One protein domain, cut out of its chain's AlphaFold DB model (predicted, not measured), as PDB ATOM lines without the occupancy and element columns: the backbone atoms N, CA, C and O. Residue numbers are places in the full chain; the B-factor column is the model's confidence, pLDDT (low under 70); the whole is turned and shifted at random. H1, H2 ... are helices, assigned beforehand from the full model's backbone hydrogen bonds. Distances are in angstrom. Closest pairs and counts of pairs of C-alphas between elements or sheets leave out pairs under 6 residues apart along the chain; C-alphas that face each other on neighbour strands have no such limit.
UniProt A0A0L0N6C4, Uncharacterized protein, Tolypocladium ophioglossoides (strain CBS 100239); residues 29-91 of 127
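This is residues 29 to 91 of the 127 residues of an uncharacterized protein of Tolypocladium ophioglossoides (strain CBS 100239) (UniProt A0A0L0N6C4). The printed part is an open, flat V with an empty middle: the long helix H2 makes one leg, the chain turns over beyond its end, and the link of residues 63 to 73 comes back as the other leg to the short helix H3. The short helix H1 folds back beside the first turns of H2 at the foot of the first leg, and the tail of residues 81 to 91 loops beside H3 at the foot of the second. There are 63 printed residues, with three named helices in the order H1, H2, H3 and no named strand, and the class is all helix. The whole is extended, with a radius of gyration of the C-alphas of 18.2 A and spans of 48 by 36 by 14 A.

Begin at C-alpha 29, at (-44.085, -19.255, 40.795), where H1 starts; it covers residues 29 to 34 and is 8.4 A long from first to last C-alpha. After a tight link of 5 residues, find C-alpha 40 at (-40.456, -6.291, 46.223): from there H2 runs through residues 40 to 62 for 32.5 A, to C-alpha 62 at (-43.938, -13.520, 14.764), and you see z fall along it. A long link of 11 residues then leads to H3, residues 74 to 80, 9.9 A long, which ends at C-alpha 80 at (-66.531, -18.225, 22.380).

Look first at Ile 33 and Ile 43, whose C-alphas, 7.1 A apart, are the closest of H1 and H2. These two helices are close but not clearly touching, with 1 pair of C-alphas within 8 A. They run opposite ways at a steep tilt of 38 degrees, only just beyond shallow. Their centres are 15.9 A apart. H3 is apart from H1 and from H2, with no C-alpha of either within 8 A of it. In H1, H2 and H3 every pair of O i and N i+4 is within hydrogen-bond range.

The two C-alphas farthest apart are those of Asn 37 and Asp 83, at 48.5 A, while those of Tyr 29 and Glu 91, the first and last printed, are 20.8 A apart. Residues 48 to 60, which belong to H2, stand free, and so do residues 63 to 68. The printed part has no cut, and its long link is the one from H2 to H3. In the B-factor column of this model the mean pLDDT of the printed part is 90.8, and no printed residue is under 70.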
ATOM      1  N   TYR A  29     -43.797 -20.464  40.030       85.62
ATOM      2  CA  TYR A  29     -44.085 -19.255  40.795       85.62
ATOM      3  C   TYR A  29     -43.467 -19.312  42.189       85.62
ATOM      4  O   TYR A  29     -42.892 -18.328  42.640       85.62
ATOM      5  N   ALA A  30     -43.528 -20.470  42.852       87.69
ATOM      6  CA  ALA A  30     -42.904 -20.644  44.162       87.69
ATOM      7  C   ALA A  30     -41.375 -20.523  44.077       87.69
ATOM      8  O   ALA A  30     -40.760 -19.875  44.919       87.69
ATOM      9  N   ALA A  31     -40.765 -21.105  43.037       88.56
ATOM     10  CA  ALA A  31     -39.336 -20.955  42.770       88.56
ATOM     11  C   ALA A  31     -38.958 -19.488  42.520       88.56
ATOM     12  O   ALA A  31     -37.973 -19.004  43.068       88.56
ATOM     13  N   PHE A  32     -39.769 -18.785  41.725       89.81
ATOM     14  CA  PHE A  32     -39.549 -17.382  41.405       89.81
ATOM     15  C   PHE A  32     -39.643 -16.486  42.642       89.81
ATOM     16  O   PHE A  32     -38.726 -15.715  42.910       89.81
ATOM     17  N   ILE A  33     -40.725 -16.611  43.418       89.12
ATOM     18  CA  ILE A  33     -40.949 -15.816  44.634       89.12
ATOM     19  C   ILE A  33     -39.842 -16.092  45.654       89.12
ATOM     20  O   ILE A  33     -39.255 -15.152  46.182       89.12
ATOM     21  N   GLY A  34     -39.494 -17.365  45.869       89.56
ATOM     22  CA  GLY A  34     -38.428 -17.742  46.798       89.56
ATOM     23  C   GLY A  34     -37.051 -17.197  46.410       89.56
ATOM     24  O   GLY A  34     -36.245 -16.906  47.286       89.56
ATOM     25  N   ALA A  35     -36.782 -17.006  45.117       89.12
ATOM     26  CA  ALA A  35     -35.531 -16.411  44.649       89.12
ATOM     27  C   ALA A  35     -35.450 -14.886  44.846       89.12
ATOM     28  O   ALA A  35     -34.382 -14.321  44.623       89.12
ATOM     29  N   CYS A  36     -36.551 -14.231  45.230       91.69
ATOM     30  CA  CYS A  36     -36.617 -12.784  45.440       91.69
ATOM     31  C   CYS A  36     -36.454 -12.366  46.911       91.69
ATOM     32  O   CYS A  36     -36.672 -11.201  47.221       91.69
ATOM     33  N   ASN A  37     -36.153 -13.300  47.826       88.56
ATOM     34  CA  ASN A  37     -35.869 -13.022  49.244       88.56
ATOM     35  C   ASN A  37     -36.914 -12.137  49.963       88.56
ATOM     36  O   ASN A  37     -36.554 -11.324  50.811       88.56
ATOM     37  N   ASP A  38     -38.195 -12.258  49.593       87.38
ATOM     38  CA  ASP A  38     -39.298 -11.395  50.054       87.38
ATOM     39  C   ASP A  38     -39.096  -9.882  49.798       87.38
ATOM     40  O   ASP A  38     -39.814  -9.044  50.352       87.38
ATOM     41  N   ASP A  39     -38.172  -9.506  48.908       93.88
ATOM     42  CA  ASP A  39     -37.972  -8.133  48.457       93.88
ATOM     43  C   ASP A  39     -38.804  -7.817  47.205       93.88
ATOM     44  O   ASP A  39     -38.665  -8.405  46.126       93.88
ATOM     45  N   HIS A  40     -39.653  -6.800  47.328       91.75
ATOM     46  CA  HIS A  40     -40.456  -6.291  46.223       91.75
ATOM     47  C   HIS A  40     -39.598  -5.713  45.084       91.75
ATOM     48  O   HIS A  40     -40.005  -5.801  43.921       91.75
ATOM     49  N   GLY A  41     -38.423  -5.149  45.390       94.56
ATOM     50  CA  GLY A  41     -37.489  -4.637  44.387       94.56
ATOM     51  C   GLY A  41     -36.942  -5.750  43.490       94.56
ATOM     52  O   GLY A  41     -36.942  -5.628  42.259       94.56
ATOM     53  N   GLU A  42     -36.551  -6.877  44.086       93.12
ATOM     54  CA  GLU A  42     -36.100  -8.066  43.358       93.12
ATOM     55  C   GLU A  42     -37.192  -8.678  42.477       93.12
ATOM     56  O   GLU A  42     -36.928  -8.957  41.299       93.12
ATOM     57  N   ILE A  43     -38.427  -8.794  42.986       92.19
ATOM     58  CA  ILE A  43     -39.580  -9.278  42.206       92.19
ATOM     59  C   ILE A  43     -39.770  -8.418  40.954       92.19
ATOM     60  O   ILE A  43     -39.862  -8.938  39.837       92.19
ATOM     61  N   GLN A  44     -39.801  -7.092  41.120       93.06
ATOM     62  CA  GLN A  44     -39.986  -6.161  40.008       93.06
ATOM     63  C   GLN A  44     -38.861  -6.285  38.979       93.06
ATOM     64  O   GLN A  44     -39.127  -6.341  37.775       93.06
ATOM     65  N   ARG A  45     -37.610  -6.372  39.438       94.06
ATOM     66  CA  ARG A  45     -36.433  -6.483  38.572       94.06
ATOM     67  C   ARG A  45     -36.449  -7.778  37.759       94.06
ATOM     68  O   ARG A  45     -36.295  -7.730  36.539       94.06
ATOM     69  N   LEU A  46     -36.646  -8.928  38.405       92.12
ATOM     70  CA  LEU A  46     -36.653 -10.230  37.732       92.12
ATOM     71  C   LEU A  46     -37.842 -10.370  36.779       92.12
ATOM     72  O   LEU A  46     -37.682 -10.856  35.655       92.12
ATOM     73  N   TYR A  47     -39.012  -9.861  37.171       91.19
ATOM     74  CA  TYR A  47     -40.181  -9.854  36.299       91.19
ATOM     75  C   TYR A  47     -39.984  -8.933  35.089       91.19
ATOM     76  O   TYR A  47     -40.359  -9.292  33.973       91.19
ATOM     77  N   ALA A  48     -39.350  -7.768  35.265       93.56
ATOM     78  CA  ALA A  48     -39.022  -6.874  34.157       93.56
ATOM     79  C   ALA A  48     -38.078  -7.544  33.146       93.56
ATOM     80  O   ALA A  48     -38.340  -7.488  31.942       93.56
ATOM     81  N   VAL A  49     -37.036  -8.236  33.621       94.19
ATOM     82  CA  VAL A  49     -36.124  -9.020  32.768       94.19
ATOM     83  C   VAL A  49     -36.890 -10.090  31.994       94.19
ATOM     84  O   VAL A  49     -36.756 -10.174  30.771       94.19
ATOM     85  N   HIS A  50     -37.727 -10.866  32.687       91.94
ATOM     86  CA  HIS A  50     -38.559 -11.883  32.057       91.94
ATOM     87  C   HIS A  50     -39.457 -11.260  30.975       91.94
ATOM     88  O   HIS A  50     -39.485 -11.740  29.843       91.94
ATOM     89  N   ARG A  51     -40.167 -10.164  31.285       93.25
ATOM     90  CA  ARG A  51     -41.086  -9.482  30.358       93.25
ATOM     91  C   ARG A  51     -40.373  -8.988  29.101       93.25
ATOM     92  O   ARG A  51     -40.878  -9.185  27.999       93.25
ATOM     93  N   ILE A  52     -39.209  -8.355  29.255       95.44
ATOM     94  CA  ILE A  52     -38.420  -7.825  28.134       95.44
ATOM     95  C   ILE A  52     -37.977  -8.961  27.209       95.44
ATOM     96  O   ILE A  52     -38.204  -8.894  26.000       95.44
ATOM     97  N   LYS A  53     -37.403 -10.030  27.774       94.88
ATOM     98  CA  LYS A  53     -36.947 -11.189  26.997       94.88
ATOM     99  C   LYS A  53     -38.103 -11.901  26.306       94.88
ATOM    100  O   LYS A  53     -37.992 -12.204  25.122       94.88
ATOM    101  N   ARG A  54     -39.232 -12.094  26.999       93.50
ATOM    102  CA  ARG A  54     -40.433 -12.715  26.426       93.50
ATOM    103  C   ARG A  54     -40.939 -11.921  25.227       93.50
ATOM    104  O   ARG A  54     -41.182 -12.496  24.175       93.50
ATOM    105  N   ASN A  55     -41.051 -10.601  25.357       94.00
ATOM    106  CA  ASN A  55     -41.515  -9.749  24.263       94.00
ATOM    107  C   ASN A  55     -40.571  -9.808  23.054       94.00
ATOM    108  O   ASN A  55     -41.038  -9.861  21.918       94.00
ATOM    109  N   ALA A  56     -39.255  -9.835  23.286       94.50
ATOM    110  CA  ALA A  56     -38.270  -9.988  22.219       94.50
ATOM    111  C   ALA A  56     -38.375 -11.359  21.529       94.50
ATOM    112  O   ALA A  56     -38.407 -11.421  20.301       94.50
ATOM    113  N   GLN A  57     -38.497 -12.441  22.305       93.19
ATOM    114  CA  GLN A  57     -38.669 -13.805  21.796       93.19
ATOM    115  C   GLN A  57     -39.954 -13.929  20.968       93.19
ATOM    116  O   GLN A  57     -39.926 -14.468  19.866       93.19
ATOM    117  N   GLN A  58     -41.072 -13.392  21.462       90.88
ATOM    118  CA  GLN A  58     -42.349 -13.416  20.748       90.88
ATOM    119  C   GLN A  58     -42.280 -12.596  19.459       90.88
ATOM    120  O   GLN A  58     -42.663 -13.091  18.406       90.88
ATOM    121  N   LYS A  59     -41.700 -11.389  19.498       93.88
ATOM    122  CA  LYS A  59     -41.472 -10.585  18.288       93.88
ATOM    123  C   LYS A  59     -40.667 -11.360  17.242       93.88
ATOM    124  O   LYS A  59     -41.024 -11.328  16.071       93.88
ATOM    125  N   ALA A  60     -39.603 -12.049  17.651       94.69
ATOM    126  CA  ALA A  60     -38.804 -12.856  16.737       94.69
ATOM    127  C   ALA A  60     -39.624 -14.002  16.121       94.69
ATOM    128  O   ALA A  60     -39.581 -14.174  14.908       94.69
ATOM    129  N   LYS A  61     -40.426 -14.720  16.925       90.56
ATOM    130  CA  LYS A  61     -41.322 -15.790  16.445       90.56
ATOM    131  C   LYS A  61     -42.347 -15.281  15.426       90.56
ATOM    132  O   LYS A  61     -42.550 -15.919  14.402       90.56
ATOM    133  N   PHE A  62     -42.958 -14.122  15.677       90.75
ATOM    134  CA  PHE A  62     -43.938 -13.520  14.764       90.75
ATOM    135  C   PHE A  62     -43.345 -13.049  13.432       90.75
ATOM    136  O   PHE A  62     -44.065 -12.962  12.444       90.75
ATOM    137  N   LEU A  63     -42.057 -12.703  13.413       94.81
ATOM    138  CA  LEU A  63     -41.367 -12.193  12.224       94.81
ATOM    139  C   LEU A  63     -40.536 -13.269  11.508       94.81
ATOM    140  O   LEU A  63     -39.840 -12.953  10.543       94.81
ATOM    141  N   ALA A  64     -40.564 -14.513  11.988       95.12
ATOM    142  CA  ALA A  64     -39.806 -15.608  11.405       95.12
ATOM    143  C   ALA A  64     -40.403 -16.033  10.053       95.12
ATOM    144  O   ALA A  64     -41.616 -16.005   9.852       95.12
ATOM    145  N   ALA A  65     -39.546 -16.431   9.109       95.56
ATOM    146  CA  ALA A  65     -39.979 -16.822   7.764       95.56
ATOM    147  C   ALA A  65     -40.805 -18.121   7.755       95.56
ATOM    148  O   ALA A  65     -41.598 -18.347   6.846       95.56
ATOM    149  N   ASP A  66     -40.619 -18.962   8.769       93.50
ATOM    150  CA  ASP A  66     -41.322 -20.221   9.005       93.50
ATOM    151  C   ASP A  66     -42.538 -20.061   9.932       93.50
ATOM    152  O   ASP A  66     -43.056 -21.048  10.455       93.50
ATOM    153  N   PHE A  67     -43.015 -18.829  10.146       92.38
ATOM    154  CA  PHE A  67     -44.195 -18.573  10.962       92.38
ATOM    155  C   PHE A  67     -45.420 -19.323  10.412       92.38
ATOM    156  O   PHE A  67     -46.013 -18.945   9.402       92.38
ATOM    157  N   ALA A  68     -45.821 -20.383  11.114       88.38
ATOM    158  CA  ALA A  68     -46.929 -21.255  10.725       88.38
ATOM    159  C   ALA A  68     -48.315 -20.732  11.157       88.38
ATOM    160  O   ALA A  68     -49.326 -21.385  10.901       88.38
ATOM    161  N   GLY A  69     -48.377 -19.570  11.815       87.44
ATOM    162  CA  GLY A  69     -49.602 -19.004  12.377       87.44
ATOM    163  C   GLY A  69     -49.654 -19.046  13.905       87.44
ATOM    164  O   GLY A  69     -48.687 -19.389  14.587       87.44
ATOM    165  N   LEU A  70     -50.806 -18.653  14.448       85.75
ATOM    166  CA  LEU A  70     -51.076 -18.653  15.883       85.75
ATOM    167  C   LEU A  70     -51.633 -20.001  16.343       85.75
ATOM    168  O   LEU A  70     -52.521 -20.567  15.705       85.75
ATOM    169  N   VAL A  71     -51.172 -20.469  17.502       84.69
ATOM    170  CA  VAL A  71     -51.810 -21.582  18.210       84.69
ATOM    171  C   VAL A  71     -53.075 -21.051  18.881       84.69
ATOM    172  O   VAL A  71     -53.006 -20.213  19.777       84.69
ATOM    173  N   ILE A  72     -54.235 -21.521  18.428       86.50
ATOM    174  CA  ILE A  72     -55.524 -21.133  19.006       86.50
ATOM    175  C   ILE A  72     -55.727 -21.888  20.322       86.50
ATOM    176  O   ILE A  72     -55.700 -23.124  20.344       86.50
ATOM    177  N   ASP A  73     -55.977 -21.149  21.403       87.31
ATOM    178  CA  ASP A  73     -56.388 -21.733  22.679       87.31
ATOM    179  C   ASP A  73     -57.750 -22.423  22.507       87.31
ATOM    180  O   ASP A  73     -58.764 -21.796  22.196       87.31
ATOM    181  N   GLN A  74     -57.759 -23.740  22.697       88.44
ATOM    182  CA  GLN A  74     -58.947 -24.562  22.483       88.44
ATOM    183  C   GLN A  74     -60.031 -24.332  23.540       88.44
ATOM    184  O   GLN A  74     -61.203 -24.528  23.244       88.44
ATOM    185  N   HIS A  75     -59.670 -23.924  24.759       88.75
ATOM    186  CA  HIS A  75     -60.659 -23.612  25.787       88.75
ATOM    187  C   HIS A  75     -61.358 -22.297  25.447       88.75
ATOM    188  O   HIS A  75     -62.582 -22.253  25.451       88.75
ATOM    189  N   LEU A  76     -60.594 -21.259  25.079       87.19
ATOM    190  CA  LEU A  76     -61.173 -19.993  24.624       87.19
ATOM    191  C   LEU A  76     -62.045 -20.202  23.385       87.19
ATOM    192  O   LEU A  76     -63.159 -19.699  23.343       87.19
ATOM    193  N   LEU A  77     -61.592 -21.010  22.420       89.69
ATOM    194  CA  LEU A  77     -62.389 -21.333  21.235       89.69
ATOM    195  C   LEU A  77     -63.745 -21.950  21.602       89.69
ATOM    196  O   LEU A  77     -64.760 -21.527  21.064       89.69
ATOM    197  N   LYS A  78     -63.775 -22.932  22.508       90.94
ATOM    198  CA  LYS A  78     -65.018 -23.597  22.932       90.94
ATOM    199  C   LYS A  78     -65.940 -22.681  23.739       90.94
ATOM    200  O   LYS A  78     -67.153 -22.827  23.650       90.94
ATOM    201  N   LEU A  79     -65.378 -21.751  24.516       89.19
ATOM    202  CA  LEU A  79     -66.154 -20.758  25.265       89.19
ATOM    203  C   LEU A  79     -66.798 -19.720  24.337       89.19
ATOM    204  O   LEU A  79     -67.972 -19.407  24.503       89.19
ATOM    205  N   GLU A  80     -66.050 -19.220  23.352       89.00
ATOM    206  CA  GLU A  80     -66.531 -18.225  22.380       89.00
ATOM    207  C   GLU A  80     -67.468 -18.837  21.325       89.00
ATOM    208  O   GLU A  80     -68.325 -18.153  20.769       89.00
ATOM    209  N   ARG A  81     -67.318 -20.136  21.031       89.38
ATOM    210  CA  ARG A  81     -68.103 -20.857  20.022       89.38
ATOM    211  C   ARG A  81     -68.833 -22.064  20.612       89.38
ATOM    212  O   ARG A  81     -68.332 -23.191  20.523       89.38
ATOM    213  N   PRO A  82     -70.058 -21.863  21.133       87.19
ATOM    214  CA  PRO A  82     -70.868 -22.942  21.695       87.19
ATOM    215  C   PRO A  82     -71.208 -24.055  20.693       87.19
ATOM    216  O   PRO A  82     -71.547 -25.157  21.109       87.19
ATOM    217  N   ASP A  83     -71.126 -23.792  19.383       91.38
ATOM    218  CA  ASP A  83     -71.353 -24.786  18.330       91.38
ATOM    219  C   ASP A  83     -70.234 -25.837  18.234       91.38
ATOM    220  O   ASP A  83     -70.479 -26.945  17.758       91.38
ATOM    221  N   VAL A  84     -69.024 -25.510  18.699       90.38
ATOM    222  CA  VAL A  84     -67.874 -26.428  18.692       90.38
ATOM    223  C   VAL A  84     -68.033 -27.509  19.760       90.38
ATOM    224  O   VAL A  84     -67.776 -28.680  19.490       90.38
ATOM    225  N   GLU A  85     -68.461 -27.128  20.966       90.06
ATOM    226  CA  GLU A  85     -68.730 -28.060  22.063       90.06
ATOM    227  C   GLU A  85     -69.864 -27.524  22.956       90.06
ATOM    228  O   GLU A  85     -69.616 -26.795  23.924       90.06
ATOM    229  N   PRO A  86     -71.125 -27.859  22.630       91.69
ATOM    230  CA  PRO A  86     -72.275 -27.375  23.379       91.69
ATOM    231  C   PRO A  86     -72.210 -27.791  24.849       91.69
ATOM    232  O   PRO A  86     -72.097 -28.971  25.175       91.69
ATOM    233  N   GLY A  87     -72.321 -26.811  25.746       91.19
ATOM    234  CA  GLY A  87     -72.278 -27.049  27.189       91.19
ATOM    235  C   GLY A  87     -70.870 -27.200  27.770       91.19
ATOM    236  O   GLY A  87     -70.758 -27.579  28.936       91.19
ATOM    237  N   PHE A  88     -69.815 -26.886  27.009       92.50
ATOM    238  CA  PHE A  88     -68.454 -26.826  27.538       92.50
ATOM    239  C   PHE A  88     -68.367 -25.873  28.740       92.50
ATOM    240  O   PHE A  88     -68.856 -24.741  28.702       92.50
ATOM    241  N   ARG A  89     -67.727 -26.335  29.817       88.75
ATOM    242  CA  ARG A  89     -67.440 -25.534  31.012       88.75
ATOM    243  C   ARG A  89     -65.941 -25.556  31.252       88.75
ATOM    244  O   ARG A  89     -65.346 -26.626  31.326       88.75
ATOM    245  N   ASP A  90     -65.347 -24.377  31.384       85.94
ATOM    246  CA  ASP A  90     -63.939 -24.270  31.745       85.94
ATOM    247  C   ASP A  90     -63.766 -24.598  33.235       85.94
ATOM    248  O   ASP A  90     -64.216 -23.856  34.109       85.94
ATOM    249  N   GLU A  91     -63.134 -25.732  33.522       87.62
ATOM    250  CA  GLU A  91     -62.823 -26.177  34.885       87.62
ATOM    251  C   GLU A  91     -61.618 -25.431  35.485       87.62
ATOM    252  O   GLU A  91     -61.312 -25.567  36.672       87.62
TER     253      GLU A  91